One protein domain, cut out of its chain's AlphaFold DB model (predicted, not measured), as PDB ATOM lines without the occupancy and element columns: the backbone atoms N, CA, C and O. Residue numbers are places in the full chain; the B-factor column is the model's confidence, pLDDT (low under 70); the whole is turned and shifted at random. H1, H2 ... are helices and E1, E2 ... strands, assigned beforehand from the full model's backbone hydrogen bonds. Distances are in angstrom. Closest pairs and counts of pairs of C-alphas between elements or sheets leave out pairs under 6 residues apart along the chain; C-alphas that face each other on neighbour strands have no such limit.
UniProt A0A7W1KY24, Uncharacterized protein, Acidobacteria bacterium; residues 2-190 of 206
ATOM      1  N   ARG A   2     -27.498 -36.629  29.267       94.44
ATOM      2  CA  ARG A   2     -27.904 -37.772  28.407       94.44
ATOM      3  C   ARG A   2     -29.009 -37.438  27.399       94.44
ATOM      4  O   ARG A   2     -28.888 -37.764  26.230       94.44
ATOM      5  N   ALA A   3     -30.047 -36.722  27.836       93.94
ATOM      6  CA  ALA A   3     -31.128 -36.276  26.953       93.94
ATOM      7  C   ALA A   3     -30.667 -35.284  25.866       93.94
ATOM      8  O   ALA A   3     -31.248 -35.253  24.790       93.94
ATOM      9  N   ILE A   4     -29.623 -34.490  26.137       97.00
ATOM     10  CA  ILE A   4     -29.066 -33.530  25.174       97.00
ATOM     11  C   ILE A   4     -28.187 -34.258  24.159       97.00
ATOM     12  O   ILE A   4     -28.279 -33.995  22.970       97.00
ATOM     13  N   THR A   5     -27.334 -35.179  24.607       96.69
ATOM     14  CA  THR A   5     -26.345 -35.844  23.745       96.69
ATOM     15  C   THR A   5     -26.872 -37.105  23.075       96.69
ATOM     16  O   THR A   5     -26.283 -37.558  22.099       96.69
ATOM     17  N   GLY A   6     -27.935 -37.714  23.602       95.69
ATOM     18  CA  GLY A   6     -28.417 -39.026  23.173       95.69
ATOM     19  C   GLY A   6     -27.503 -40.193  23.570       95.69
ATOM     20  O   GLY A   6     -27.735 -41.308  23.109       95.69
ATOM     21  N   TRP A   7     -26.469 -39.969  24.396       95.25
ATOM     22  CA  TRP A   7     -25.613 -41.039  24.925       95.25
ATOM     23  C   TRP A   7     -26.232 -41.653  26.184       95.25
ATOM     24  O   TRP A   7     -26.281 -40.972  27.216       95.25
ATOM     25  N   PRO A   8     -26.674 -42.924  26.149       93.50
ATOM     26  CA  PRO A   8     -27.326 -43.547  27.300       93.50
ATOM     27  C   PRO A   8     -26.354 -43.767  28.466       93.50
ATOM     28  O   PRO A   8     -26.721 -43.543  29.620       93.50
ATOM     29  N   ASP A   9     -25.098 -44.099  28.162       93.12
ATOM     30  CA  ASP A   9     -24.082 -44.441  29.166       93.12
ATOM     31  C   ASP A   9     -23.174 -43.261  29.532       93.12
ATOM     32  O   ASP A   9     -22.153 -43.450  30.193       93.12
ATOM     33  N   LEU A  10     -23.520 -42.038  29.114       94.75
ATOM     34  CA  LEU A  10     -22.766 -40.853  29.516       94.75
ATOM     35  C   LEU A  10     -22.837 -40.706  31.040       94.75
ATOM     36  O   LEU A  10     -23.928 -40.629  31.618       94.75
ATOM     37  N   GLY A  11     -21.688 -40.645  31.697       94.44
ATOM     38  CA  GLY A  11     -21.615 -40.525  33.149       94.44
ATOM     39  C   GLY A  11     -20.187 -40.384  33.646       94.44
ATOM     40  O   GLY A  11     -19.243 -40.519  32.876       94.44
ATOM     41  N   PHE A  12     -20.041 -40.102  34.934       93.31
ATOM     42  CA  PHE A  12     -18.745 -40.123  35.600       93.31
ATOM     43  C   PHE A  12     -18.452 -41.536  36.104       93.31
ATOM     44  O   PHE A  12     -19.365 -42.238  36.546       93.31
ATOM     45  N   ASP A  13     -17.198 -41.967  35.991       94.00
ATOM     46  CA  ASP A  13     -16.740 -43.212  36.602       94.00
ATOM     47  C   ASP A  13     -16.402 -43.030  38.092       94.00
ATOM     48  O   ASP A  13     -16.662 -41.985  38.691       94.00
ATOM     49  N   GLN A  14     -15.850 -44.077  38.707       94.19
ATOM     50  CA  GLN A  14     -15.510 -44.093  40.133       94.19
ATOM     51  C   GLN A  14     -14.394 -43.107  40.501       94.19
ATOM     52  O   GLN A  14     -14.324 -42.687  41.653       94.19
ATOM     53  N   ASP A  15     -13.567 -42.716  39.532       93.56
ATOM     54  CA  ASP A  15     -12.486 -41.748  39.710       93.56
ATOM     55  C   ASP A  15     -12.961 -40.309  39.429       93.56
ATOM     56  O   ASP A  15     -12.174 -39.365  39.490       93.56
ATOM     57  N   GLY A  16     -14.247 -40.127  39.103       91.62
ATOM     58  CA  GLY A  16     -14.827 -38.831  38.761       91.62
ATOM     59  C   GLY A  16     -14.503 -38.363  37.341       91.62
ATOM     60  O   GLY A  16     -14.713 -37.193  37.026       91.62
ATOM     61  N   ALA A  17     -14.015 -39.241  36.458       93.12
ATOM     62  CA  ALA A  17     -13.740 -38.899  35.065       93.12
ATOM     63  C   ALA A  17     -14.983 -39.099  34.188       93.12
ATOM     64  O   ALA A  17     -15.665 -40.125  34.265       93.12
ATOM     65  N   LEU A  18     -15.270 -38.136  33.306       94.12
ATOM     66  CA  LEU A  18     -16.387 -38.245  32.369       94.12
ATOM     67  C   LEU A  18     -16.117 -39.346  31.331       94.12
ATOM     68  O   LEU A  18     -15.115 -39.328  30.614       94.12
ATOM     69  N   ARG A  19     -17.052 -40.282  31.201       94.31
ATOM     70  CA  ARG A  19     -17.062 -41.342  30.193       94.31
ATOM     71  C   ARG A  19     -18.234 -41.126  29.249       94.31
ATOM     72  O   ARG A  19     -19.378 -41.042  29.681       94.31
ATOM     73  N   LEU A  20     -17.945 -41.060  27.948       92.62
ATOM     74  CA  LEU A  20     -18.953 -40.805  26.909       92.62
ATOM     75  C   LEU A  20     -19.858 -42.019  26.623       92.62
ATOM     76  O   LEU A  20     -20.928 -41.862  26.045       92.62
ATOM     77  N   GLY A  21     -19.454 -43.212  27.068       82.94
ATOM     78  CA  GLY A  21     -20.122 -44.469  26.739       82.94
ATOM     79  C   GLY A  21     -19.645 -45.069  25.413       82.94
ATOM     80  O   GLY A  21     -18.896 -44.446  24.662       82.94
ATOM     81  N   ARG A  22     -20.045 -46.317  25.148       83.88
ATOM     82  CA  ARG A  22     -19.772 -47.025  23.878       83.88
ATOM     83  C   ARG A  22     -21.042 -47.445  23.141       83.88
ATOM     84  O   ARG A  22     -20.960 -47.807  21.973       83.88
ATOM     85  N   THR A  23     -22.187 -47.415  23.819       88.81
ATOM     86  CA  THR A  23     -23.483 -47.731  23.221       88.81
ATOM     87  C   THR A  23     -23.853 -46.693  22.172       88.81
ATOM     88  O   THR A  23     -23.562 -45.502  22.326       88.81
ATOM     89  N   GLU A  24     -24.497 -47.160  21.104       88.62
ATOM     90  CA  GLU A  24     -24.979 -46.298  20.034       88.62
ATOM     91  C   GLU A  24     -25.892 -45.193  20.572       88.62
ATOM     92  O   GLU A  24     -26.666 -45.361  21.518       88.62
ATOM     93  N   THR A  25     -25.773 -44.021  19.959       90.81
ATOM     94  CA  THR A  25     -26.566 -42.850  20.318       90.81
ATOM     95  C   THR A  25     -27.985 -42.987  19.796       90.81
ATOM     96  O   THR A  25     -28.174 -43.364  18.641       90.81
ATOM     97  N   SER A  26     -28.968 -42.562  20.586       88.19
ATOM     98  CA  SER A  26     -30.360 -42.452  20.140       88.19
ATOM     99  C   SER A  26     -30.840 -41.009  20.280       88.19
ATOM    100  O   SER A  26     -31.055 -40.523  21.391       88.19
ATOM    101  N   GLY A  27     -31.018 -40.323  19.149       92.50
ATOM    102  CA  GLY A  27     -31.434 -38.918  19.112       92.50
ATOM    103  C   GLY A  27     -30.382 -37.948  19.671       92.50
ATOM    104  O   GLY A  27     -29.175 -38.190  19.581       92.50
ATOM    105  N   GLY A  28     -30.856 -36.830  20.231       95.88
ATOM    106  CA  GLY A  28     -30.018 -35.763  20.783       95.88
ATOM    107  C   GLY A  28     -29.191 -35.008  19.733       95.88
ATOM    108  O   GLY A  28     -29.326 -35.211  18.527       95.88
ATOM    109  N   SER A  29     -28.302 -34.146  20.212       97.94
ATOM    110  CA  SER A  29     -27.462 -33.272  19.404       97.94
ATOM    111  C   SER A  29     -26.120 -33.922  19.052       97.94
ATOM    112  O   SER A  29     -25.314 -34.250  19.927       97.94
ATOM    113  N   GLN A  30     -25.842 -34.040  17.751       97.06
ATOM    114  CA  GLN A  30     -24.518 -34.411  17.243       97.06
ATOM    115  C   GLN A  30     -23.485 -33.331  17.568       97.06
ATOM    116  O   GLN A  30     -22.344 -33.658  17.898       97.06
ATOM    117  N   THR A  31     -23.876 -32.057  17.521       98.19
ATOM    118  CA  THR A  31     -22.995 -30.941  17.880       98.19
ATOM    119  C   THR A  31     -22.557 -31.029  19.347       98.19
ATOM    120  O   THR A  31     -21.363 -30.915  19.626       98.19
ATOM    121  N   ALA A  32     -23.465 -31.352  20.275       97.88
ATOM    122  CA  ALA A  32     -23.128 -31.563  21.687       97.88
ATOM    123  C   ALA A  32     -22.166 -32.745  21.883       97.88
ATOM    124  O   ALA A  32     -21.201 -32.654  22.645       97.88
ATOM    125  N   ARG A  33     -22.383 -33.854  21.161       97.12
ATOM    126  CA  ARG A  33     -21.464 -35.006  21.182       97.12
ATOM    127  C   ARG A  33     -20.072 -34.640  20.681       97.12
ATOM    128  O   ARG A  33     -19.080 -35.048  21.282       97.12
ATOM    129  N   ASN A  34     -19.989 -33.866  19.604       97.00
ATOM    130  CA  ASN A  34     -18.713 -33.416  19.056       97.00
ATOM    131  C   ASN A  34     -17.966 -32.519  20.048       97.00
ATOM    132  O   ASN A  34     -16.770 -32.724  20.248       97.00
ATOM    133  N   LEU A  35     -18.664 -31.580  20.701       97.50
ATOM    134  CA  LEU A  35     -18.071 -30.713  21.721       97.50
ATOM    135  C   LEU A  35     -17.496 -31.535  22.883       97.50
ATOM    136  O   LEU A  35     -16.321 -31.400  23.209       97.50
ATOM    137  N   LEU A  36     -18.278 -32.460  23.447       96.88
ATOM    138  CA  LEU A  36     -17.805 -33.322  24.535       96.88
ATOM    139  C   LEU A  36     -16.668 -34.257  24.108       96.88
ATOM    140  O   LEU A  36     -15.747 -34.493  24.883       96.88
ATOM    141  N   SER A  37     -16.704 -34.781  22.881       95.75
ATOM    142  CA  SER A  37     -15.615 -35.619  22.360       95.75
ATOM    143  C   SER A  37     -14.315 -34.826  22.251       95.75
ATOM    144  O   SER A  37     -13.262 -35.335  22.625       95.75
ATOM    145  N   LYS A  38     -14.389 -33.567  21.800       96.31
ATOM    146  CA  LYS A  38     -13.243 -32.650  21.780       96.31
ATOM    147  C   LYS A  38     -12.766 -32.293  23.185       96.31
ATOM    148  O   LYS A  38     -11.563 -32.263  23.396       96.31
ATOM    149  N   ALA A  39     -13.675 -32.069  24.134       95.94
ATOM    150  CA  ALA A  39     -13.320 -31.810  25.527       95.94
ATOM    151  C   ALA A  39     -12.546 -32.991  26.141       95.94
ATOM    152  O   ALA A  39     -11.510 -32.795  26.764       95.94
ATOM    153  N   VAL A  40     -13.011 -34.224  25.910       94.56
ATOM    154  CA  VAL A  40     -12.385 -35.449  26.441       94.56
ATOM    155  C   VAL A  40     -11.064 -35.789  25.744       94.56
ATOM    156  O   VAL A  40     -10.136 -36.259  26.395       94.56
ATOM    157  N   ALA A  41     -10.971 -35.586  24.428       93.88
ATOM    158  CA  ALA A  41      -9.759 -35.869  23.653       93.88
ATOM    159  C   ALA A  41      -8.773 -34.685  23.595       93.88
ATOM    160  O   ALA A  41      -7.709 -34.801  22.986       93.88
ATOM    161  N   GLY A  42      -9.153 -33.539  24.161       91.94
ATOM    162  CA  GLY A  42      -8.424 -32.282  24.068       91.94
ATOM    163  C   GLY A  42      -7.154 -32.246  24.914       91.94
ATOM    164  O   GLY A  42      -6.886 -33.115  25.739       91.94
ATOM    165  N   GLY A  43      -6.362 -31.194  24.705       91.31
ATOM    166  CA  GLY A  43      -5.129 -30.951  25.456       91.31
ATOM    167  C   GLY A  43      -5.330 -30.232  26.791       91.31
ATOM    168  O   GLY A  43      -4.344 -29.998  27.476       91.31
ATOM    169  N   ASN A  44      -6.563 -29.872  27.153       93.31
ATOM    170  CA  ASN A  44      -6.893 -29.147  28.380       93.31
ATOM    171  C   ASN A  44      -7.424 -30.114  29.443       93.31
ATOM    172  O   ASN A  44      -8.150 -31.057  29.128       93.31
ATOM    173  N   VAL A  45      -7.116 -29.856  30.713       94.19
ATOM    174  CA  VAL A  45      -7.783 -30.518  31.841       94.19
ATOM    175  C   VAL A  45      -8.968 -29.661  32.255       94.19
ATOM    176  O   VAL A  45      -8.788 -28.511  32.643       94.19
ATOM    177  N   ILE A  46     -10.170 -30.227  32.186       96.50
ATOM    178  CA  ILE A  46     -11.404 -29.570  32.620       96.50
ATOM    179  C   ILE A  46     -11.865 -30.229  33.915       96.50
ATOM    180  O   ILE A  46     -12.110 -31.436  33.948       96.50
ATOM    181  N   VAL A  47     -11.986 -29.434  34.972       96.44
ATOM    182  CA  VAL A  47     -12.564 -29.842  36.256       96.44
ATOM    183  C   VAL A  47     -13.936 -29.198  36.371       96.44
ATOM    184  O   VAL A  47     -14.066 -28.009  36.113       96.44
ATOM    185  N   ILE A  48     -14.954 -29.969  36.741       96.31
ATOM    186  CA  ILE A  48     -16.284 -29.433  37.044       96.31
ATOM    187  C   ILE A  48     -16.417 -29.399  38.560       96.31
ATOM    188  O   ILE A  48     -16.196 -30.419  39.216       96.31
ATOM    189  N   GLU A  49     -16.770 -28.243  39.105       96.69
ATOM    190  CA  GLU A  49     -16.901 -28.025  40.540       96.69
ATOM    191  C   GLU A  49     -18.282 -27.454  40.866       96.69
ATOM    192  O   GLU A  49     -18.814 -26.590  40.161       96.69
ATOM    193  N   ASP A  50     -18.870 -27.978  41.940       96.81
ATOM    194  CA  ASP A  50     -20.115 -27.468  42.496       96.81
ATOM    195  C   ASP A  50     -19.852 -26.129  43.190       96.81
ATOM    196  O   ASP A  50     -19.116 -26.048  44.175       96.81
ATOM    197  N   ALA A  51     -20.463 -25.083  42.651       95.94
ATOM    198  CA  ALA A  51     -20.395 -23.720  43.145       95.94
ATOM    199  C   ALA A  51     -21.730 -23.265  43.753       95.94
ATOM    200  O   ALA A  51     -21.961 -22.068  43.847       95.94
ATOM    201  N   SER A  52     -22.607 -24.189  44.158       94.69
ATOM    202  CA  SER A  52     -23.958 -23.862  44.623       94.69
ATOM    203  C   SER A  52     -23.983 -22.833  45.755       94.69
ATOM    204  O   SER A  52     -23.348 -23.019  46.799       94.69
ATOM    205  N   ASN A  53     -24.824 -21.810  45.595       91.19
ATOM    206  CA  ASN A  53     -24.997 -20.657  46.483       91.19
ATOM    207  C   ASN A  53     -23.786 -19.713  46.545       91.19
ATOM    208  O   ASN A  53     -23.658 -18.929  47.495       91.19
ATOM    209  N   ARG A  54     -22.871 -19.775  45.573       90.81
ATOM    210  CA  ARG A  54     -21.767 -18.818  45.508       90.81
ATOM    211  C   ARG A  54     -22.251 -17.531  44.867       90.81
ATOM    212  O   ARG A  54     -22.510 -17.465  43.676       90.81
ATOM    213  N   ALA A  55     -22.264 -16.463  45.657       87.19
ATOM    214  CA  ALA A  55     -22.711 -15.151  45.197       87.19
ATOM    215  C   ALA A  55     -21.919 -14.605  43.988       87.19
ATOM    216  O   ALA A  55     -22.422 -13.735  43.286       87.19
ATOM    217  N   ASP A  56     -20.701 -15.094  43.734       85.69
ATOM    218  CA  ASP A  56     -19.836 -14.669  42.628       85.69
ATOM    219  C   ASP A  56     -19.986 -15.492  41.330       85.69
ATOM    220  O   ASP A  56     -19.266 -15.228  40.361       85.69
ATOM    221  N   VAL A  57     -20.891 -16.476  41.296       89.56
ATOM    222  CA  VAL A  57     -21.152 -17.349  40.137       89.56
ATOM    223  C   VAL A  57     -22.636 -17.268  39.786       89.56
ATOM    224  O   VAL A  57     -23.468 -17.545  40.633       89.56
ATOM    225  N   ALA A  58     -22.971 -16.885  38.550       90.12
ATOM    226  CA  ALA A  58     -24.351 -16.865  38.058       90.12
ATOM    227  C   ALA A  58     -24.565 -18.030  37.092       90.12
ATOM    228  O   ALA A  58     -24.139 -17.945  35.941       90.12
ATOM    229  N   PHE A  59     -25.238 -19.092  37.532       93.69
ATOM    230  CA  PHE A  59     -25.431 -20.373  36.829       93.69
ATOM    231  C   PHE A  59     -24.147 -21.165  36.535       93.69
ATOM    232  O   PHE A  59     -24.076 -22.360  36.832       93.69
ATOM    233  N   GLY A  60     -23.150 -20.530  35.929       93.94
ATOM    234  CA  GLY A  60     -21.893 -21.125  35.511       93.94
ATOM    235  C   GLY A  60     -20.792 -20.075  35.406       93.94
ATOM    236  O   GLY A  60     -21.076 -18.880  35.443       93.94
ATOM    237  N   ARG A  61     -19.538 -20.531  35.388       93.06
ATOM    238  CA  ARG A  61     -18.369 -19.720  35.031       93.06
ATOM    239  C   ARG A  61     -17.146 -20.599  34.798       93.06
ATOM    240  O   ARG A  61     -16.863 -21.495  35.598       93.06
ATOM    241  N   VAL A  62     -16.311 -20.242  33.825       94.00
ATOM    242  CA  VAL A  62     -14.941 -20.768  33.698       94.00
ATOM    243  C   VAL A  62     -13.921 -19.915  34.465       94.00
ATOM    244  O   VAL A  62     -13.887 -18.686  34.361       94.00
ATOM    245  N   VAL A  63     -13.023 -20.569  35.204       93.75
ATOM    246  CA  VAL A  63     -11.810 -19.953  35.766       93.75
ATOM    247  C   VAL A  63     -10.563 -20.781  35.453       93.75
ATOM    248  O   VAL A  63     -10.622 -22.002  35.321       93.75
ATOM    249  N   GLU A  64      -9.406 -20.130  35.355       93.19
ATOM    250  CA  GLU A  64      -8.129 -20.831  35.190       93.19
ATOM    251  C   GLU A  64      -7.698 -21.515  36.494       93.19
ATOM    252  O   GLU A  64      -7.614 -20.896  37.560       93.19
ATOM    253  N   GLY A  65      -7.377 -22.803  36.403       89.88
ATOM    254  CA  GLY A  65      -6.796 -23.587  37.484       89.88
ATOM    255  C   GLY A  65      -5.271 -23.480  37.531       89.88
ATOM    256  O   GLY A  65      -4.606 -23.089  36.571       89.88
ATOM    257  N   ARG A  66      -4.678 -23.875  38.664       87.81
ATOM    258  CA  ARG A  66      -3.217 -23.926  38.840       87.81
ATOM    259  C   ARG A  66      -2.775 -25.271  39.393       87.81
ATOM    260  O   ARG A  66      -3.368 -25.805  40.326       87.81
ATOM    261  N   TRP A  67      -1.680 -25.801  38.856       85.88
ATOM    262  CA  TRP A  67      -1.039 -26.998  39.394       85.88
ATOM    263  C   TRP A  67      -0.365 -26.696  40.740       85.88
ATOM    264  O   TRP A  67       0.384 -25.733  40.862       85.88
ATOM    265  N   THR A  68      -0.589 -27.549  41.741       77.25
ATOM    266  CA  THR A  68      -0.129 -27.342  43.130       77.25
ATOM    267  C   THR A  68       1.347 -27.672  43.384       77.25
ATOM    268  O   THR A  68       1.899 -27.252  44.396       77.25
ATOM    269  N   ARG A  69       2.008 -28.419  42.490       72.62
ATOM    270  CA  ARG A  69       3.448 -28.732  42.573       72.62
ATOM    271  C   ARG A  69       4.217 -27.906  41.555       72.62
ATOM    272  O   ARG A  69       3.856 -27.972  40.387       72.62
ATOM    273  N   THR A  70       5.255 -27.198  42.000       60.44
ATOM    274  CA  THR A  70       6.017 -26.165  41.269       60.44
ATOM    275  C   THR A  70       7.331 -26.636  40.634       60.44
ATOM    276  O   THR A  70       8.144 -25.804  40.241       60.44
ATOM    277  N   ASP A  71       7.562 -27.941  40.499       61.28
ATOM    278  CA  ASP A  71       8.785 -28.448  39.859       61.28
ATOM    279  C   ASP A  71       8.777 -28.168  38.342       61.28
ATOM    280  O   ASP A  71       7.714 -27.976  37.746       61.28
ATOM    281  N   ASP A  72       9.938 -28.226  37.676       57.56
ATOM    282  CA  ASP A  72      10.109 -27.980  36.224       57.56
ATOM    283  C   ASP A  72       9.147 -28.779  35.314       57.56
ATOM    284  O   ASP A  72       8.913 -28.422  34.156       57.56
ATOM    285  N   ALA A  73       8.526 -29.834  35.848       62.00
ATOM    286  CA  ALA A  73       7.435 -30.569  35.222       62.00
ATOM    287  C   ALA A  73       6.189 -29.710  34.912       62.00
ATOM    288  O   ALA A  73       5.446 -30.072  34.003       62.00
ATOM    289  N   VAL A  74       5.951 -28.582  35.600       61.75
ATOM    290  CA  VAL A  74       4.779 -27.704  35.375       61.75
ATOM    291  C   VAL A  74       4.736 -27.146  33.957       61.75
ATOM    292  O   VAL A  74       3.658 -27.107  33.373       61.75
ATOM    293  N   LYS A  75       5.886 -26.809  33.354       63.53
ATOM    294  CA  LYS A  75       5.941 -26.294  31.969       63.53
ATOM    295  C   LYS A  75       5.450 -27.301  30.923       63.53
ATOM    296  O   LYS A  75       5.187 -26.915  29.791       63.53
ATOM    297  N   ARG A  76       5.370 -28.588  31.277       74.25
ATOM    298  CA  ARG A  76       4.888 -29.665  30.400       74.25
ATOM    299  C   ARG A  76       3.474 -30.122  30.737       74.25
ATOM    300  O   ARG A  76       2.965 -31.016  30.065       74.25
ATOM    301  N   LYS A  77       2.862 -29.578  31.791       83.69
ATOM    302  CA  LYS A  77       1.498 -29.949  32.148       83.69
ATOM    303  C   LYS A  77       0.505 -29.182  31.277       83.69
ATOM    304  O   LYS A  77       0.750 -28.016  30.971       83.69
ATOM    305  N   PRO A  78      -0.605 -29.822  30.896       89.44
ATOM    306  CA  PRO A  78      -1.663 -29.146  30.166       89.44
ATOM    307  C   PRO A  78      -2.266 -27.994  30.991       89.44
ATOM    308  O   PRO A  78      -2.237 -28.053  32.231       89.44
ATOM    309  N   PRO A  79      -2.829 -26.965  30.330       92.12
ATOM    310  CA  PRO A  79      -3.677 -25.974  30.983       92.12
ATOM    311  C   PRO A  79      -4.820 -26.643  31.751       92.12
ATOM    312  O   PRO A  79      -5.340 -27.681  31.332       92.12
ATOM    313  N   VAL A  80      -5.204 -26.049  32.881       93.69
ATOM    314  CA  VAL A  80      -6.327 -26.511  33.706       93.69
ATOM    315  C   VAL A  80      -7.380 -25.419  33.722       93.69
ATOM    316  O   VAL A  80      -7.063 -24.272  34.029       93.69
ATOM    317  N   TYR A  81      -8.623 -25.789  33.458       96.25
ATOM    318  CA  TYR A  81      -9.788 -24.924  33.572       96.25
ATOM    319  C   TYR A  81     -10.769 -25.548  34.559       96.25
ATOM    320  O   TYR A  81     -10.995 -26.760  34.538       96.25
ATOM    321  N   ILE A  82     -11.327 -24.725  35.437       96.69
ATOM    322  CA  ILE A  82     -12.348 -25.120  36.402       96.69
ATOM    323  C   ILE A  82     -13.658 -24.491  35.943       96.69
ATOM    324  O   ILE A  82     -13.780 -23.270  35.884       96.69
ATOM    325  N   ILE A  83     -14.614 -25.343  35.601       97.06
ATOM    326  CA  ILE A  83     -15.991 -24.973  35.313       97.06
ATOM    327  C   ILE A  83     -16.754 -25.028  36.632       97.06
ATOM    328  O   ILE A  83     -17.013 -26.105  37.172       97.06
ATOM    329  N   LEU A  84     -17.086 -23.855  37.150       97.00
ATOM    330  CA  LEU A  84     -17.937 -23.669  38.314       97.00
ATOM    331  C   LEU A  84     -19.389 -23.713  37.844       97.00
ATOM    332  O   LEU A  84     -19.733 -23.000  36.908       97.00
ATOM    333  N   ILE A  85     -20.232 -24.529  38.473       96.94
ATOM    334  CA  ILE A  85     -21.675 -24.571  38.194       96.94
ATOM    335  C   ILE A  85     -22.429 -24.335  39.494       96.94
ATOM    336  O   ILE A  85     -22.272 -25.102  40.445       96.94
ATOM    337  N   ASP A  86     -23.273 -23.307  39.524       96.25
ATOM    338  CA  ASP A  86     -24.220 -23.113  40.616       96.25
ATOM    339  C   ASP A  86     -25.489 -23.921  40.313       96.25
ATOM    340  O   ASP A  86     -26.351 -23.526  39.524       96.25
ATOM    341  N   PHE A  87     -25.595 -25.114  40.904       95.69
ATOM    342  CA  PHE A  87     -26.763 -25.970  40.697       95.69
ATOM    343  C   PHE A  87     -28.021 -25.403  41.370       95.69
ATOM    344  O   PHE A  87     -29.130 -25.714  40.921       95.69
ATOM    345  N   ALA A  88     -27.868 -24.590  42.422       96.31
ATOM    346  CA  ALA A  88     -28.979 -23.993  43.152       96.31
ATOM    347  C   ALA A  88     -29.675 -22.911  42.314       96.31
ATOM    348  O   ALA A  88     -30.909 -22.889  42.274       96.31
ATOM    349  N   ASP A  89     -28.925 -22.118  41.545       95.19
ATOM    350  CA  ASP A  89     -29.469 -21.090  40.647       95.19
ATOM    351  C   ASP A  89     -30.513 -21.651  39.662       95.19
ATOM    352  O   ASP A  89     -31.574 -21.060  39.438       95.19
ATOM    353  N   PHE A  90     -30.283 -22.851  39.118       95.25
ATOM    354  CA  PHE A  90     -31.231 -23.513  38.209       95.25
ATOM    355  C   PHE A  90     -32.541 -23.951  38.883       95.25
ATOM    356  O   PHE A  90     -33.482 -24.341  38.190       95.25
ATOM    357  N   THR A  91     -32.637 -23.898  40.212       95.88
ATOM    358  CA  THR A  91     -33.887 -24.154  40.949       95.88
ATOM    359  C   THR A  91     -34.745 -22.899  41.114       95.88
ATOM    360  O   THR A  91     -35.935 -23.002  41.416       95.88
ATOM    361  N   HIS A  92     -34.167 -21.720  40.866       94.56
ATOM    362  CA  HIS A  92     -34.829 -20.422  41.001       94.56
ATOM    363  C   HIS A  92     -35.438 -19.901  39.692       94.56
ATOM    364  O   HIS A  92     -36.137 -18.884  39.699       94.56
ATOM    365  N   VAL A  93     -35.229 -20.603  38.572       94.25
ATOM    366  CA  VAL A  93     -35.823 -20.238  37.281       94.25
ATOM    367  C   VAL A  93     -37.265 -20.724  37.140       94.25
ATOM    368  O   VAL A  93     -37.640 -21.823  37.547       94.25
ATOM    369  N   MET A  94     -38.081 -19.904  36.491       95.31
ATOM    370  CA  MET A  94     -39.478 -20.173  36.160       95.31
ATOM    371  C   MET A  94     -39.813 -19.656  34.760       95.31
ATOM    372  O   MET A  94     -39.008 -18.979  34.128       95.31
ATOM    373  N   GLY A  95     -40.999 -19.980  34.248       95.44
ATOM    374  CA  GLY A  95     -41.464 -19.502  32.947       95.44
ATOM    375  C   GLY A  95     -42.056 -20.605  32.081       95.44
ATOM    376  O   GLY A  95     -42.608 -21.590  32.576       95.44
ATOM    377  N   ASP A  96     -41.966 -20.425  30.769       97.56
ATOM    378  CA  ASP A  96     -42.556 -21.335  29.798       97.56
ATOM    379  C   ASP A  96     -41.809 -22.670  29.760       97.56
ATOM    380  O   ASP A  96     -40.589 -22.720  29.598       97.56
ATOM    381  N   ARG A  97     -42.551 -23.783  29.794       96.94
ATOM    382  CA  ARG A  97     -41.966 -25.136  29.764       96.94
ATOM    383  C   ARG A  97     -41.001 -25.343  28.590       96.94
ATOM    384  O   ARG A  97     -39.971 -25.987  28.762       96.94
ATOM    385  N   ALA A  98     -41.326 -24.811  27.410       96.38
ATOM    386  CA  ALA A  98     -40.473 -24.926  26.228       96.38
ATOM    387  C   ALA A  98     -39.115 -24.226  26.414       96.38
ATOM    388  O   ALA A  98     -38.097 -24.750  25.965       96.38
ATOM    389  N   ALA A  99     -39.088 -23.089  27.115       96.50
ATOM    390  CA  ALA A  99     -37.862 -22.365  27.423       96.50
ATOM    391  C   ALA A  99     -37.075 -23.032  28.561       96.50
ATOM    392  O   ALA A  99     -35.865 -23.181  28.458       96.50
ATOM    393  N   LEU A 100     -37.750 -23.534  29.601       96.50
ATOM    394  CA  LEU A 100     -37.092 -24.223  30.722       96.50
ATOM    395  C   LEU A 100     -36.400 -25.530  30.299       96.50
ATOM    396  O   LEU A 100     -35.312 -25.851  30.766       96.50
ATOM    397  N   VAL A 101     -36.971 -26.286  29.357       96.50
ATOM    398  CA  VAL A 101     -36.278 -27.466  28.798       96.50
ATOM    399  C   VAL A 101     -35.035 -27.053  27.987       96.50
ATOM    400  O   VAL A 101     -34.055 -27.800  27.932       96.50
ATOM    401  N   ALA A 102     -35.048 -25.853  27.402       96.88
ATOM    402  CA  ALA A 102     -33.940 -25.245  26.664       96.88
ATOM    403  C   ALA A 102     -32.929 -24.480  27.551       96.88
ATOM    404  O   ALA A 102     -31.859 -24.112  27.063       96.88
ATOM    405  N   PHE A 103     -33.228 -24.276  28.837       96.31
ATOM    406  CA  PHE A 103     -32.386 -23.572  29.805       96.31
ATOM    407  C   PHE A 103     -32.324 -24.362  31.114       96.31
ATOM    408  O   PHE A 103     -33.171 -24.243  31.993       96.31
ATOM    409  N   ASN A 104     -31.320 -25.226  31.219       95.81
ATOM    410  CA  ASN A 104     -31.073 -26.045  32.399       95.81
ATOM    411  C   ASN A 104     -29.571 -26.283  32.551       95.81
ATOM    412  O   ASN A 104     -28.795 -25.973  31.645       95.81
ATOM    413  N   VAL A 105     -29.184 -26.909  33.659       96.44
ATOM    414  CA  VAL A 105     -27.783 -27.172  33.999       96.44
ATOM    415  C   VAL A 105     -26.984 -27.871  32.896       96.44
ATOM    416  O   VAL A 105     -25.801 -27.611  32.726       96.44
ATOM    417  N   GLY A 106     -27.615 -28.739  32.096       96.75
ATOM    418  CA  GLY A 106     -26.930 -29.401  30.988       96.75
ATOM    419  C   GLY A 106     -26.545 -28.438  29.866       96.75
ATOM    420  O   GLY A 106     -25.489 -28.604  29.265       96.75
ATOM    421  N   TRP A 107     -27.384 -27.439  29.593       97.31
ATOM    422  CA  TRP A 107     -27.085 -26.390  28.619       97.31
ATOM    423  C   TRP A 107     -26.044 -25.408  29.155       97.31
ATOM    424  O   TRP A 107     -25.133 -25.071  28.409       97.31
ATOM    425  N   GLY A 108     -26.136 -25.028  30.437       95.62
ATOM    426  CA  GLY A 108     -25.117 -24.206  31.101       95.62
ATOM    427  C   GLY A 108     -23.743 -24.876  31.075       95.62
ATOM    428  O   GLY A 108     -22.785 -24.304  30.587       95.62
ATOM    429  N   LEU A 109     -23.656 -26.155  31.449       96.62
ATOM    430  CA  LEU A 109     -22.388 -26.887  31.390       96.62
ATOM    431  C   LEU A 109     -21.801 -26.965  29.970       96.62
ATOM    432  O   LEU A 109     -20.591 -26.876  29.801       96.62
ATOM    433  N   LEU A 110     -22.632 -27.161  28.941       97.56
ATOM    434  CA  LEU A 110     -22.150 -27.181  27.555       97.56
ATOM    435  C   LEU A 110     -21.643 -25.813  27.094       97.56
ATOM    436  O   LEU A 110     -20.688 -25.780  26.326       97.56
ATOM    437  N   HIS A 111     -22.262 -24.729  27.562       96.06
ATOM    438  CA  HIS A 111     -21.815 -23.359  27.318       96.06
ATOM    439  C   HIS A 111     -20.408 -23.142  27.896       96.06
ATOM    440  O   HIS A 111     -19.480 -22.842  27.152       96.06
ATOM    441  N   GLU A 112     -20.198 -23.474  29.173       95.69
ATOM    442  CA  GLU A 112     -18.876 -23.354  29.808       95.69
ATOM    443  C   GLU A 112     -17.804 -24.245  29.156       95.69
ATOM    444  O   GLU A 112     -16.641 -23.862  29.024       95.69
ATOM    445  N   ILE A 113     -18.172 -25.457  28.720       96.69
ATOM    446  CA  ILE A 113     -17.242 -26.341  27.999       96.69
ATOM    447  C   ILE A 113     -16.847 -25.730  26.650       96.69
ATOM    448  O   ILE A 113     -15.705 -25.907  26.220       96.69
ATOM    449  N   ASP A 114     -17.760 -25.031  25.975       95.94
ATOM    450  CA  ASP A 114     -17.472 -24.390  24.695       95.94
ATOM    451  C   ASP A 114     -16.406 -23.300  24.825       95.94
ATOM    452  O   ASP A 114     -15.445 -23.312  24.050       95.94
ATOM    453  N   HIS A 115     -16.493 -22.468  25.869       92.75
ATOM    454  CA  HIS A 115     -15.455 -21.486  26.194       92.75
ATOM    455  C   HIS A 115     -14.076 -22.139  26.320       92.75
ATOM    456  O   HIS A 115     -13.097 -21.641  25.772       92.75
ATOM    457  N   VAL A 116     -13.976 -23.305  26.968       93.69
ATOM    458  CA  VAL A 116     -12.682 -23.992  27.132       93.69
ATOM    459  C   VAL A 116     -12.197 -24.674  25.848       93.69
ATOM    460  O   VAL A 116     -10.991 -24.752  25.600       93.69
ATOM    461  N   VAL A 117     -13.102 -25.250  25.056       94.19
ATOM    462  CA  VAL A 117     -12.735 -26.081  23.894       94.19
ATOM    463  C   VAL A 117     -12.483 -25.251  22.641       94.19
ATOM    464  O   VAL A 117     -11.613 -25.611  21.842       94.19
ATOM    465  N   HIS A 118     -13.252 -24.186  22.438       90.25
ATOM    466  CA  HIS A 118     -13.183 -23.357  21.238       90.25
ATOM    467  C   HIS A 118     -12.663 -21.940  21.496       90.25
ATOM    468  O   HIS A 118     -12.513 -21.211  20.519       90.25
ATOM    469  N   ASP A 119     -12.363 -21.567  22.749       86.00
ATOM    470  CA  ASP A 119     -12.022 -20.182  23.123       86.00
ATOM    471  C   ASP A 119     -13.114 -19.200  22.663       86.00
ATOM    472  O   ASP A 119     -12.850 -18.072  22.248       86.00
ATOM    473  N   SER A 120     -14.366 -19.675  22.652       80.00
ATOM    474  CA  SER A 120     -15.501 -18.871  22.225       80.00
ATOM    475  C   SER A 120     -15.726 -17.752  23.232       80.00
ATOM    476  O   SER A 120     -15.503 -17.915  24.430       80.00
ATOM    477  N   VAL A 121     -16.165 -16.593  22.748       75.81
ATOM    478  CA  VAL A 121     -16.384 -15.419  23.595       75.81
ATOM    479  C   VAL A 121     -17.854 -15.052  23.576       75.81
ATOM    480  O   VAL A 121     -18.502 -15.016  22.522       75.81
ATOM    481  N   ASP A 122     -18.368 -14.738  24.755       69.88
ATOM    482  CA  ASP A 122     -19.693 -14.169  24.902       69.88
ATOM    483  C   ASP A 122     -19.816 -12.783  24.264       69.88
ATOM    484  O   ASP A 122     -18.847 -12.021  24.160       69.88
ATOM    485  N   PRO A 123     -21.020 -12.402  23.815       68.06
ATOM    486  CA  PRO A 123     -21.209 -11.129  23.150       68.06
ATOM    487  C   PRO A 123     -21.002  -9.974  24.138       68.06
ATOM    488  O   PRO A 123     -21.805  -9.721  25.033       68.06
ATOM    489  N   VAL A 124     -19.952  -9.186  23.901       60.91
ATOM    490  CA  VAL A 124     -19.637  -7.977  24.689       60.91
ATOM    491  C   VAL A 124     -20.657  -6.847  24.460       60.91
ATOM    492  O   VAL A 124     -20.754  -5.924  25.265       60.91
ATOM    493  N   ARG A 125     -21.426  -6.884  23.360       56.59
ATOM    494  CA  ARG A 125     -22.420  -5.855  22.999       56.59
ATOM    495  C   ARG A 125     -23.851  -6.379  23.094       56.59
ATOM    496  O   ARG A 125     -24.122  -7.531  22.757       56.59
ATOM    497  N   GLU A 126     -24.769  -5.492  23.476       56.47
ATOM    498  CA  GLU A 126     -26.210  -5.748  23.450       56.47
ATOM    499  C   GLU A 126     -26.694  -6.103  22.032       56.47
ATOM    500  O   GLU A 126     -26.279  -5.496  21.043       56.47
ATOM    501  N   GLY A 127     -27.574  -7.105  21.931       54.03
ATOM    502  CA  GLY A 127     -28.231  -7.514  20.681       54.03
ATOM    503  C   GLY A 127     -27.550  -8.629  19.873       54.03
ATOM    504  O   GLY A 127     -28.153  -9.115  18.919       54.03
ATOM    505  N   GLY A 128     -26.342  -9.069  20.240       62.00
ATOM    506  CA  GLY A 128     -25.702 -10.268  19.674       62.00
ATOM    507  C   GLY A 128     -25.922 -11.509  20.545       62.00
ATOM    508  O   GLY A 128     -26.037 -11.378  21.760       62.00
ATOM    509  N   LEU A 129     -25.973 -12.701  19.937       72.38
ATOM    510  CA  LEU A 129     -25.957 -13.984  20.660       72.38
ATOM    511  C   LEU A 129     -24.531 -14.415  21.040       72.38
ATOM    512  O   LEU A 129     -24.337 -14.955  22.120       72.38
ATOM    513  N   GLY A 130     -23.544 -14.106  20.195       79.56
ATOM    514  CA  GLY A 130     -22.154 -14.539  20.369       79.56
ATOM    515  C   GLY A 130     -21.902 -15.947  19.829       79.56
ATOM    516  O   GLY A 130     -22.835 -16.708  19.572       79.56
ATOM    517  N   GLU A 131     -20.625 -16.280  19.630       83.88
ATOM    518  CA  GLU A 131     -20.215 -17.545  19.000       83.88
ATOM    519  C   GLU A 131     -20.612 -18.761  19.844       83.88
ATOM    520  O   GLU A 131     -21.083 -19.764  19.299       83.88
ATOM    521  N   CYS A 132     -20.481 -18.638  21.169       88.06
ATOM    522  CA  CYS A 132     -20.847 -19.684  22.115       88.06
ATOM    523  C   CYS A 132     -22.345 -20.010  22.017       88.06
ATOM    524  O   CYS A 132     -22.743 -21.136  21.703       88.06
ATOM    525  N   GLU A 133     -23.210 -19.007  22.184       90.38
ATOM    526  CA  GLU A 133     -24.659 -19.211  22.150       90.38
ATOM    527  C   GLU A 133     -25.166 -19.669  20.772       90.38
ATOM    528  O   GLU A 133     -26.119 -20.448  20.711       90.38
ATOM    529  N   ASP A 134     -24.528 -19.270  19.668       92.06
ATOM    530  CA  ASP A 134     -24.851 -19.784  18.328       92.06
ATOM    531  C   ASP A 134     -24.604 -21.297  18.219       92.06
ATOM    532  O   ASP A 134     -25.411 -22.031  17.623       92.06
ATOM    533  N   LEU A 135     -23.517 -21.795  18.817       94.75
ATOM    534  CA  LEU A 135     -23.247 -23.227  18.878       94.75
ATOM    535  C   LEU A 135     -24.272 -23.942  19.767       94.75
ATOM    536  O   LEU A 135     -24.813 -24.977  19.362       94.75
ATOM    537  N   ILE A 136     -24.600 -23.381  20.934       96.38
ATOM    538  CA  ILE A 136     -25.618 -23.958  21.824       96.38
ATOM    539  C   ILE A 136     -26.998 -23.963  21.148       96.38
ATOM    540  O   ILE A 136     -27.704 -24.972  21.191       96.38
ATOM    541  N   ASN A 137     -27.379 -22.905  20.433       95.94
ATOM    542  CA  ASN A 137     -28.626 -22.852  19.666       95.94
ATOM    543  C   ASN A 137     -28.680 -23.900  18.555       95.94
ATOM    544  O   ASN A 137     -29.725 -24.526  18.356       95.94
ATOM    545  N   ARG A 138     -27.556 -24.178  17.885       96.75
ATOM    546  CA  ARG A 138     -27.472 -25.307  16.950       96.75
ATOM    547  C   ARG A 138     -27.786 -26.631  17.645       96.75
ATOM    548  O   ARG A 138     -28.578 -27.409  17.120       96.75
ATOM    549  N   MET A 139     -27.230 -26.866  18.834       97.94
ATOM    550  CA  MET A 139     -27.530 -28.072  19.613       97.94
ATOM    551  C   MET A 139     -29.008 -28.142  20.026       97.94
ATOM    552  O   MET A 139     -29.631 -29.198  19.911       97.94
ATOM    553  N   ARG A 140     -29.604 -27.024  20.461       97.44
ATOM    554  CA  ARG A 140     -31.039 -26.956  20.797       97.44
ATOM    555  C   ARG A 140     -31.916 -27.276  19.591       97.44
ATOM    556  O   ARG A 140     -32.869 -28.044  19.725       97.44
ATOM    557  N   ARG A 141     -31.564 -26.755  18.413       96.19
ATOM    558  CA  ARG A 141     -32.271 -27.019  17.155       96.19
ATOM    559  C   ARG A 141     -32.212 -28.490  16.756       96.19
ATOM    560  O   ARG A 141     -33.237 -29.051  16.381       96.19
ATOM    561  N   GLU A 142     -31.051 -29.129  16.885       96.81
ATOM    562  CA  GLU A 142     -30.897 -30.577  16.662       96.81
ATOM    563  C   GLU A 142     -31.781 -31.406  17.610       96.81
ATOM    564  O   GLU A 142     -32.281 -32.462  17.226       96.81
ATOM    565  N   CYS A 143     -32.034 -30.901  18.819       96.38
ATOM    566  CA  CYS A 143     -32.951 -31.498  19.791       96.38
ATOM    567  C   CYS A 143     -34.425 -31.074  19.610       96.38
ATOM    568  O   CYS A 143     -35.269 -31.481  20.410       96.38
ATOM    569  N   GLY A 144     -34.757 -30.249  18.610       95.00
ATOM    570  CA  GLY A 144     -36.117 -29.745  18.385       95.00
ATOM    571  C   GLY A 144     -36.632 -28.792  19.473       95.00
ATOM    572  O   GLY A 144     -37.842 -28.711  19.693       95.00
ATOM    573  N   LEU A 145     -35.736 -28.095  20.174       96.25
ATOM    574  CA  LEU A 145     -36.063 -27.183  21.274       96.25
ATOM    575  C   LEU A 145     -36.095 -25.715  20.829       96.25
ATOM    576  O   LEU A 145     -35.656 -25.369  19.735       96.25
ATOM    577  N   ALA A 146     -36.616 -24.849  21.701       96.75
ATOM    578  CA  ALA A 146     -36.557 -23.406  21.507       96.75
ATOM    579  C   ALA A 146     -35.108 -22.891  21.617       96.75
ATOM    580  O   ALA A 146     -34.331 -23.361  22.445       96.75
ATOM    581  N   GLU A 147     -34.760 -21.911  20.790       96.00
ATOM    582  CA  GLU A 147     -33.442 -21.277  20.696       96.00
ATOM    583  C   GLU A 147     -33.435 -19.968  21.496       96.00
ATOM    584  O   GLU A 147     -34.437 -19.255  21.509       96.00
ATOM    585  N   ARG A 148     -32.330 -19.623  22.163       91.81
ATOM    586  CA  ARG A 148     -32.183 -18.330  22.845       91.81
ATOM    587  C   ARG A 148     -32.207 -17.226  21.791       91.81
ATOM    588  O   ARG A 148     -31.463 -17.287  20.815       91.81
ATOM    589  N   ALA A 149     -33.086 -16.247  21.967       88.06
ATOM    590  CA  ALA A 149     -33.290 -15.172  20.999       88.06
ATOM    591  C   ALA A 149     -32.402 -13.955  21.275       88.06
ATOM    592  O   ALA A 149     -32.032 -13.248  20.342       88.06
ATOM    593  N   GLU A 150     -32.074 -13.718  22.545       78.69
ATOM    594  CA  GLU A 150     -31.254 -12.600  23.007       78.69
ATOM    595  C   GLU A 150     -30.319 -13.096  24.118       78.69
ATOM    596  O   GLU A 150     -30.738 -13.854  25.000       78.69
ATOM    597  N   TYR A 151     -29.046 -12.690  24.064       62.59
ATOM    598  CA  TYR A 151     -28.081 -13.038  25.106       62.59
ATOM    599  C   TYR A 151     -28.363 -12.266  26.395       62.59
ATOM    600  O   TYR A 151     -28.499 -12.840  27.472       62.59
ATOM    601  N   HIS A 152     -28.523 -10.954  26.276       64.56
ATOM    602  CA  HIS A 152     -28.751 -10.086  27.421       64.56
ATOM    603  C   HIS A 152     -30.173 -10.234  27.951       64.56
ATOM    604  O   HIS A 152     -31.123 -10.485  27.209       64.56
ATOM    605  N   PHE A 153     -30.311 -10.085  29.261       65.44
ATOM    606  CA  PHE A 153     -31.596 -10.156  29.930       65.44
ATOM    607  C   PHE A 153     -32.264  -8.780  29.999       65.44
ATOM    608  O   PHE A 153     -31.617  -7.739  29.919       65.44
ATOM    609  N   THR A 154     -33.583  -8.763  30.197       62.78
ATOM    610  CA  THR A 154     -34.315  -7.523  30.500       62.78
ATOM    611  C   THR A 154     -34.755  -7.513  31.960       62.78
ATOM    612  O   THR A 154     -35.324  -8.502  32.427       62.78
ATOM    613  N   PHE A 155     -34.586  -6.384  32.653       62.62
ATOM    614  CA  PHE A 155     -35.265  -6.145  33.926       62.62
ATOM    615  C   PHE A 155     -36.751  -5.851  33.706       62.62
ATOM    616  O   PHE A 155     -37.116  -5.049  32.843       62.62
ATOM    617  N   VAL A 156     -37.614  -6.466  34.515       60.78
ATOM    618  CA  VAL A 156     -39.038  -6.112  34.590       60.78
ATOM    619  C   VAL A 156     -39.268  -5.329  35.886       60.78
ATOM    620  O   VAL A 156     -39.024  -5.881  36.958       60.78
ATOM    621  N   PRO A 157     -39.723  -4.060  35.836       56.81
ATOM    622  CA  PRO A 157     -39.980  -3.294  37.050       56.81
ATOM    623  C   PRO A 157     -41.090  -3.946  37.885       56.81
ATOM    624  O   PRO A 157     -42.217  -4.096  37.410       56.81
ATOM    625  N   GLY A 158     -40.791  -4.299  39.136       53.56
ATOM    626  CA  GLY A 158     -41.811  -4.540  40.157       53.56
ATOM    627  C   GLY A 158     -42.406  -3.205  40.615       53.56
ATOM    628  O   GLY A 158     -41.688  -2.220  40.753       53.56
ATOM    629  N   SER A 159     -43.724  -3.132  40.811       49.47
ATOM    630  CA  SER A 159     -44.421  -1.887  41.172       49.47
ATOM    631  C   SER A 159     -43.840  -1.215  42.430       49.47
ATOM    632  O   SER A 159     -43.671  -1.874  43.455       49.47
ATOM    633  N   ASN A 160     -43.620   0.107  42.357       48.09
ATOM    634  CA  ASN A 160     -42.973   1.009  43.335       48.09
ATOM    635  C   ASN A 160     -43.681   1.179  44.710       48.09
ATOM    636  O   ASN A 160     -43.763   2.289  45.230       48.09
ATOM    637  N   GLY A 161     -44.221   0.120  45.316       49.81
ATOM    638  CA  GLY A 161     -45.093   0.237  46.494       49.81
ATOM    639  C   GLY A 161     -44.624  -0.414  47.796       49.81
ATOM    640  O   GLY A 161     -45.284  -0.217  48.812       49.81
ATOM    641  N   SER A 162     -43.545  -1.205  47.818       52.72
ATOM    642  CA  SER A 162     -43.162  -1.941  49.034       52.72
ATOM    643  C   SER A 162     -41.649  -2.028  49.233       52.72
ATOM    644  O   SER A 162     -40.890  -1.951  48.271       52.72
ATOM    645  N   ALA A 163     -41.221  -2.242  50.483       55.28
ATOM    646  CA  ALA A 163     -39.829  -2.504  50.868       55.28
ATOM    647  C   ALA A 163     -39.223  -3.773  50.223       55.28
ATOM    648  O   ALA A 163     -38.040  -4.046  50.403       55.28
ATOM    649  N   TYR A 164     -40.017  -4.532  49.462       54.34
ATOM    650  CA  TYR A 164     -39.603  -5.699  48.697       54.34
ATOM    651  C   TYR A 164     -39.549  -5.328  47.208       54.34
ATOM    652  O   TYR A 164     -40.556  -5.384  46.500       54.34
ATOM    653  N   MET A 165     -38.376  -4.904  46.729       59.94
ATOM    654  CA  MET A 165     -38.116  -4.755  45.295       59.94
ATOM    655  C   MET A 165     -37.609  -6.085  44.731       59.94
ATOM    656  O   MET A 165     -36.433  -6.419  44.856       59.94
ATOM    657  N   THR A 166     -38.497  -6.841  44.089       64.31
ATOM    658  CA  THR A 166     -38.111  -7.996  43.270       64.31
ATOM    659  C   THR A 166     -37.461  -7.490  41.985       64.31
ATOM    660  O   THR A 166     -38.065  -6.699  41.252       64.31
ATOM    661  N   LYS A 167     -36.239  -7.941  41.696       77.62
ATOM    662  CA  LYS A 167     -35.525  -7.608  40.460       77.62
ATOM    663  C   LYS A 167     -35.677  -8.770  39.494       77.62
ATOM    664  O   LYS A 167     -34.819  -9.638  39.416       77.62
ATOM    665  N   LEU A 168     -36.794  -8.805  38.775       83.44
ATOM    666  CA  LEU A 168     -37.035  -9.888  37.829       83.44
ATOM    667  C   LEU A 168     -36.179  -9.724  36.580       83.44
ATOM    668  O   LEU A 168     -36.174  -8.668  35.943       83.44
ATOM    669  N   VAL A 169     -35.516 -10.812  36.226       85.25
ATOM    670  CA  VAL A 169     -34.681 -10.980  35.045       85.25
ATOM    671  C   VAL A 169     -35.396 -11.934  34.107       85.25
ATOM    672  O   VAL A 169     -35.959 -12.923  34.568       85.25
ATOM    673  N   ARG A 170     -35.393 -11.658  32.799       87.62
ATOM    674  CA  ARG A 170     -35.955 -12.578  31.800       87.62
ATOM    675  C   ARG A 170     -35.034 -12.807  30.607       87.62
ATOM    676  O   ARG A 170     -34.403 -11.864  30.132       87.62
ATOM    677  N   LEU A 171     -35.065 -14.026  30.075       90.25
ATOM    678  CA  LEU A 171     -34.439 -14.430  28.815       90.25
ATOM    679  C   LEU A 171     -35.494 -14.885  27.810       90.25
ATOM    680  O   LEU A 171     -36.399 -15.653  28.142       90.25
ATOM    681  N   ALA A 172     -35.355 -14.418  26.571       91.88
ATOM    682  CA  ALA A 172     -36.240 -14.768  25.470       91.88
ATOM    683  C   ALA A 172     -35.763 -16.038  24.759       91.88
ATOM    684  O   ALA A 172     -34.602 -16.137  24.361       91.88
ATOM    685  N   PHE A 173     -36.690 -16.953  24.505       95.19
ATOM    686  CA  PHE A 173     -36.496 -18.124  23.657       95.19
ATOM    687  C   PHE A 173     -37.500 -18.118  22.511       95.19
ATOM    688  O   PHE A 173     -38.624 -17.640  22.651       95.19
ATOM    689  N   GLU A 174     -37.119 -18.656  21.363       95.75
ATOM    690  CA  GLU A 174     -37.941 -18.698  20.164       95.75
ATOM    691  C   GLU A 174     -37.900 -20.079  19.527       95.75
ATOM    692  O   GLU A 174     -36.847 -20.690  19.391       95.75
ATOM    693  N   GLN A 175     -39.055 -20.559  19.078       94.31
ATOM    694  CA  GLN A 175     -39.137 -21.759  18.257       94.31
ATOM    695  C   GLN A 175     -39.812 -21.402  16.939       94.31
ATOM    696  O   GLN A 175     -40.896 -20.805  16.914       94.31
ATOM    697  N   ARG A 176     -39.139 -21.736  15.837       89.25
ATOM    698  CA  ARG A 176     -39.625 -21.485  14.481       89.25
ATOM    699  C   ARG A 176     -40.148 -22.782  13.883       89.25
ATOM    700  O   ARG A 176     -39.443 -23.781  13.824       89.25
ATOM    701  N   THR A 177     -41.385 -22.721  13.426       84.19
ATOM    702  CA  THR A 177     -42.013 -23.708  12.543       84.19
ATOM    703  C   THR A 177     -42.229 -23.049  11.180       84.19
ATOM    704  O   THR A 177     -42.206 -21.814  11.117       84.19
ATOM    705  N   PRO A 178     -42.432 -23.815  10.094       84.19
ATOM    706  CA  PRO A 178     -42.744 -23.235   8.788       84.19
ATOM    707  C   PRO A 178     -43.939 -22.272   8.835       84.19
ATOM    708  O   PRO A 178     -43.955 -21.279   8.114       84.19
ATOM    709  N   GLU A 179     -44.912 -22.528   9.715       84.81
ATOM    710  CA  GLU A 179     -46.148 -21.751   9.800       84.81
ATOM    711  C   GLU A 179     -46.093 -20.600  10.816       84.81
ATOM    712  O   GLU A 179     -46.884 -19.660  10.727       84.81
ATOM    713  N   MET A 180     -45.210 -20.664  11.820       88.38
ATOM    714  CA  MET A 180     -45.265 -19.740  12.956       88.38
ATOM    715  C   MET A 180     -43.945 -19.614  13.712       88.38
ATOM    716  O   MET A 180     -43.205 -20.578  13.921       88.38
ATOM    717  N   LYS A 181     -43.718 -18.407  14.232       92.12
ATOM    718  CA  LYS A 181     -42.696 -18.103  15.229       92.12
ATOM    719  C   LYS A 181     -43.364 -17.928  16.595       92.12
ATOM    720  O   LYS A 181     -44.178 -17.022  16.758       92.12
ATOM    721  N   LYS A 182     -43.026 -18.778  17.568       95.19
ATOM    722  CA  LYS A 182     -43.479 -18.641  18.964       95.19
ATOM    723  C   LYS A 182     -42.334 -18.164  19.847       95.19
ATOM    724  O   LYS A 182     -41.196 -18.581  19.638       95.19
ATOM    725  N   ARG A 183     -42.650 -17.301  20.814       95.19
ATOM    726  CA  ARG A 183     -41.706 -16.759  21.798       95.19
ATOM    727  C   ARG A 183     -42.079 -17.248  23.195       95.19
ATOM    728  O   ARG A 183     -43.262 -17.301  23.522       95.19
ATOM    729  N   TYR A 184     -41.064 -17.595  23.968       96.31
ATOM    730  CA  TYR A 184     -41.129 -18.180  25.299       96.31
ATOM    731  C   TYR A 184     -40.163 -17.446  26.229       96.31
ATOM    732  O   TYR A 184     -39.211 -16.818  25.757       96.31
ATOM    733  N   TRP A 185     -40.372 -17.553  27.536       94.50
ATOM    734  CA  TRP A 185     -39.577 -16.843  28.532       94.50
ATOM    735  C   TRP A 185     -39.054 -17.763  29.628       94.50
ATOM    736  O   TRP A 185     -39.787 -18.608  30.141       94.50
ATOM    737  N   VAL A 186     -37.800 -17.537  30.015       94.69
ATOM    738  CA  VAL A 186     -37.253 -17.930  31.321       94.69
ATOM    739  C   VAL A 186     -37.163 -16.674  32.170       94.69
ATOM    740  O   VAL A 186     -36.775 -15.627  31.657       94.69
ATOM    741  N   VAL A 187     -37.537 -16.763  33.440       92.56
ATOM    742  CA  VAL A 187     -37.586 -15.654  34.391       92.56
ATOM    743  C   VAL A 187     -37.006 -16.104  35.730       92.56
ATOM    744  O   VAL A 187     -37.237 -17.239  36.136       92.56
ATOM    745  N   TRP A 188     -36.292 -15.226  36.429       91.81
ATOM    746  CA  TRP A 188     -35.862 -15.439  37.817       91.81
ATOM    747  C   TRP A 188     -35.773 -14.110  38.574       91.81
ATOM    748  O   TRP A 188     -35.780 -13.040  37.964       91.81
ATOM    749  N   ASP A 189     -35.709 -14.172  39.905       88.06
ATOM    750  CA  ASP A 189     -35.372 -13.013  40.737       88.06
ATOM    751  C   ASP A 189     -33.850 -12.907  40.853       88.06
ATOM    752  O   ASP A 189     -33.196 -13.835  41.328       88.06
ATOM    753  N   ALA A 190     -33.287 -11.775  40.436       84.50
ATOM    754  CA  ALA A 190     -31.858 -11.502  40.524       84.50
ATOM    755  C   ALA A 190     -31.326 -11.575  41.958       84.50
ATOM    756  O   ALA A 190     -30.147 -11.823  42.145       84.50
TER     757      ALA A 190
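This is residues 2 to 190 of the 206 residues of an uncharacterized protein of Acidobacteria bacterium (UniProt A0A7W1KY24). A three-stranded sheet, E1 E3 E2, has helix H5 over one face, and helices H2 and H6 pack on the side of H5 away from that sheet, each at a steep tilt to it. Beyond this body, at one end of the long axis, stands a second sheet, E4 E5 E6, made chiefly of the long hairpin E5 and E6, with the short helix H4 across it and with residues 159 to 164, between E4 and E5, sticking out at this same end; at the other end of the long axis residues 68 to 73, of which 72 and 73 belong to H3, stick out. The printed part has 189 residues, with six named helices and six named strands in the order H1 H2 E1 E2 H3 E3 H4 H5 H6 E4 E5 E6; the class is mixed, helices and strands, with under half of the residues in named elements. The first sheet is mixed and the second antiparallel. The whole is compact, with a radius of gyration of the C-alphas of 18.4 A, and spans 61 by 44 by 32 A.

The first sheet has E1, residues 45 to 50, 16.6 A long; E3, residues 80 to 85, 16.1 A; and E2, residues 60 to 64, 13.8 A. H5, residues 105 to 118, is the longest helix by residues and measures 19.8 A, from C-alpha 105 at (-27.783, -27.172, 33.999) to C-alpha 118 at (-13.183, -23.357, 21.238). H6, residues 130 to 142, is 18.6 A long, and H2, residues 30 to 41, is 16.2 A. H1 is residues 2 to 5, beginning with C-alpha 2 at (-27.904, -37.772, 28.407); H3 is residues 72 to 76; H4 is residues 97 to 102. In the second sheet, E4 is residues 154 to 157, E5 residues 167 to 176, 29.7 A, and E6 residues 181 to 189, 27.0 A, ending with C-alpha 189 at (-35.372, -13.013, 40.737).

In the first sheet E3 is the inner strand. It is parallel to E1 at 25 degrees, with N 47 and O 81 2.9 A apart, and antiparallel to E2 at 160 degrees, with N 82 and O 63 2.8 A apart, both within hydrogen-bond range. H5 is on this sheet at a height of 8.4 A, over E3 and along the strands, at 19 degrees to E3 on the local plane; this makes two layers, a helix on one face of a sheet. H2 touches H5 at a steep tilt of 59 degrees, the same way, closest at the C-alphas of Ala 39 and Val 117, 6.0 A. H6, with residues 132 to 136 alone, touches H5 at a steep tilt of 52 degrees, opposite ways, closest at the C-alphas of Asp 114 and Cys 132, 6.3 A. H1 touches residues 30 to 33 of H2, closest at the C-alphas of Thr 5 and Arg 33, 5.6 A. H3 touches no helix. E4, E5 and E6 form a meander, each strand the antiparallel neighbour of the one before, with hairpins E4 and E5, and E5 and E6. N 156 and O 168 are 3.0 A apart, and N 171 and O 186 2.8 A, within hydrogen-bond range. H4 is on this sheet at a height of 7.4 A, over E6 and across the strands, at 85 degrees to E6 on the local plane; its closest C-alphas to E6 are those of Ala 99 and Tyr 184, 5.7 A. Every O i to N i+4 pair is within hydrogen-bond range in H2, H5 and H6; H4 has 1 of 2, H3 has 0 of 1 but 1 of 2 O i to N i+3 pairs, and H1 is too short for an O i to N i+4 pair.

The C-alphas farthest apart, those of Asp 71 and Glu 179, are 63.0 A apart. The printed part has no cut. The long links are H1 to H2, E3 to H4, H5 to H6 and H6 to E4. The mean pLDDT of the printed part is 87.4; residues 70 to 75, 122 to 128 and 151 to 166 are under 70.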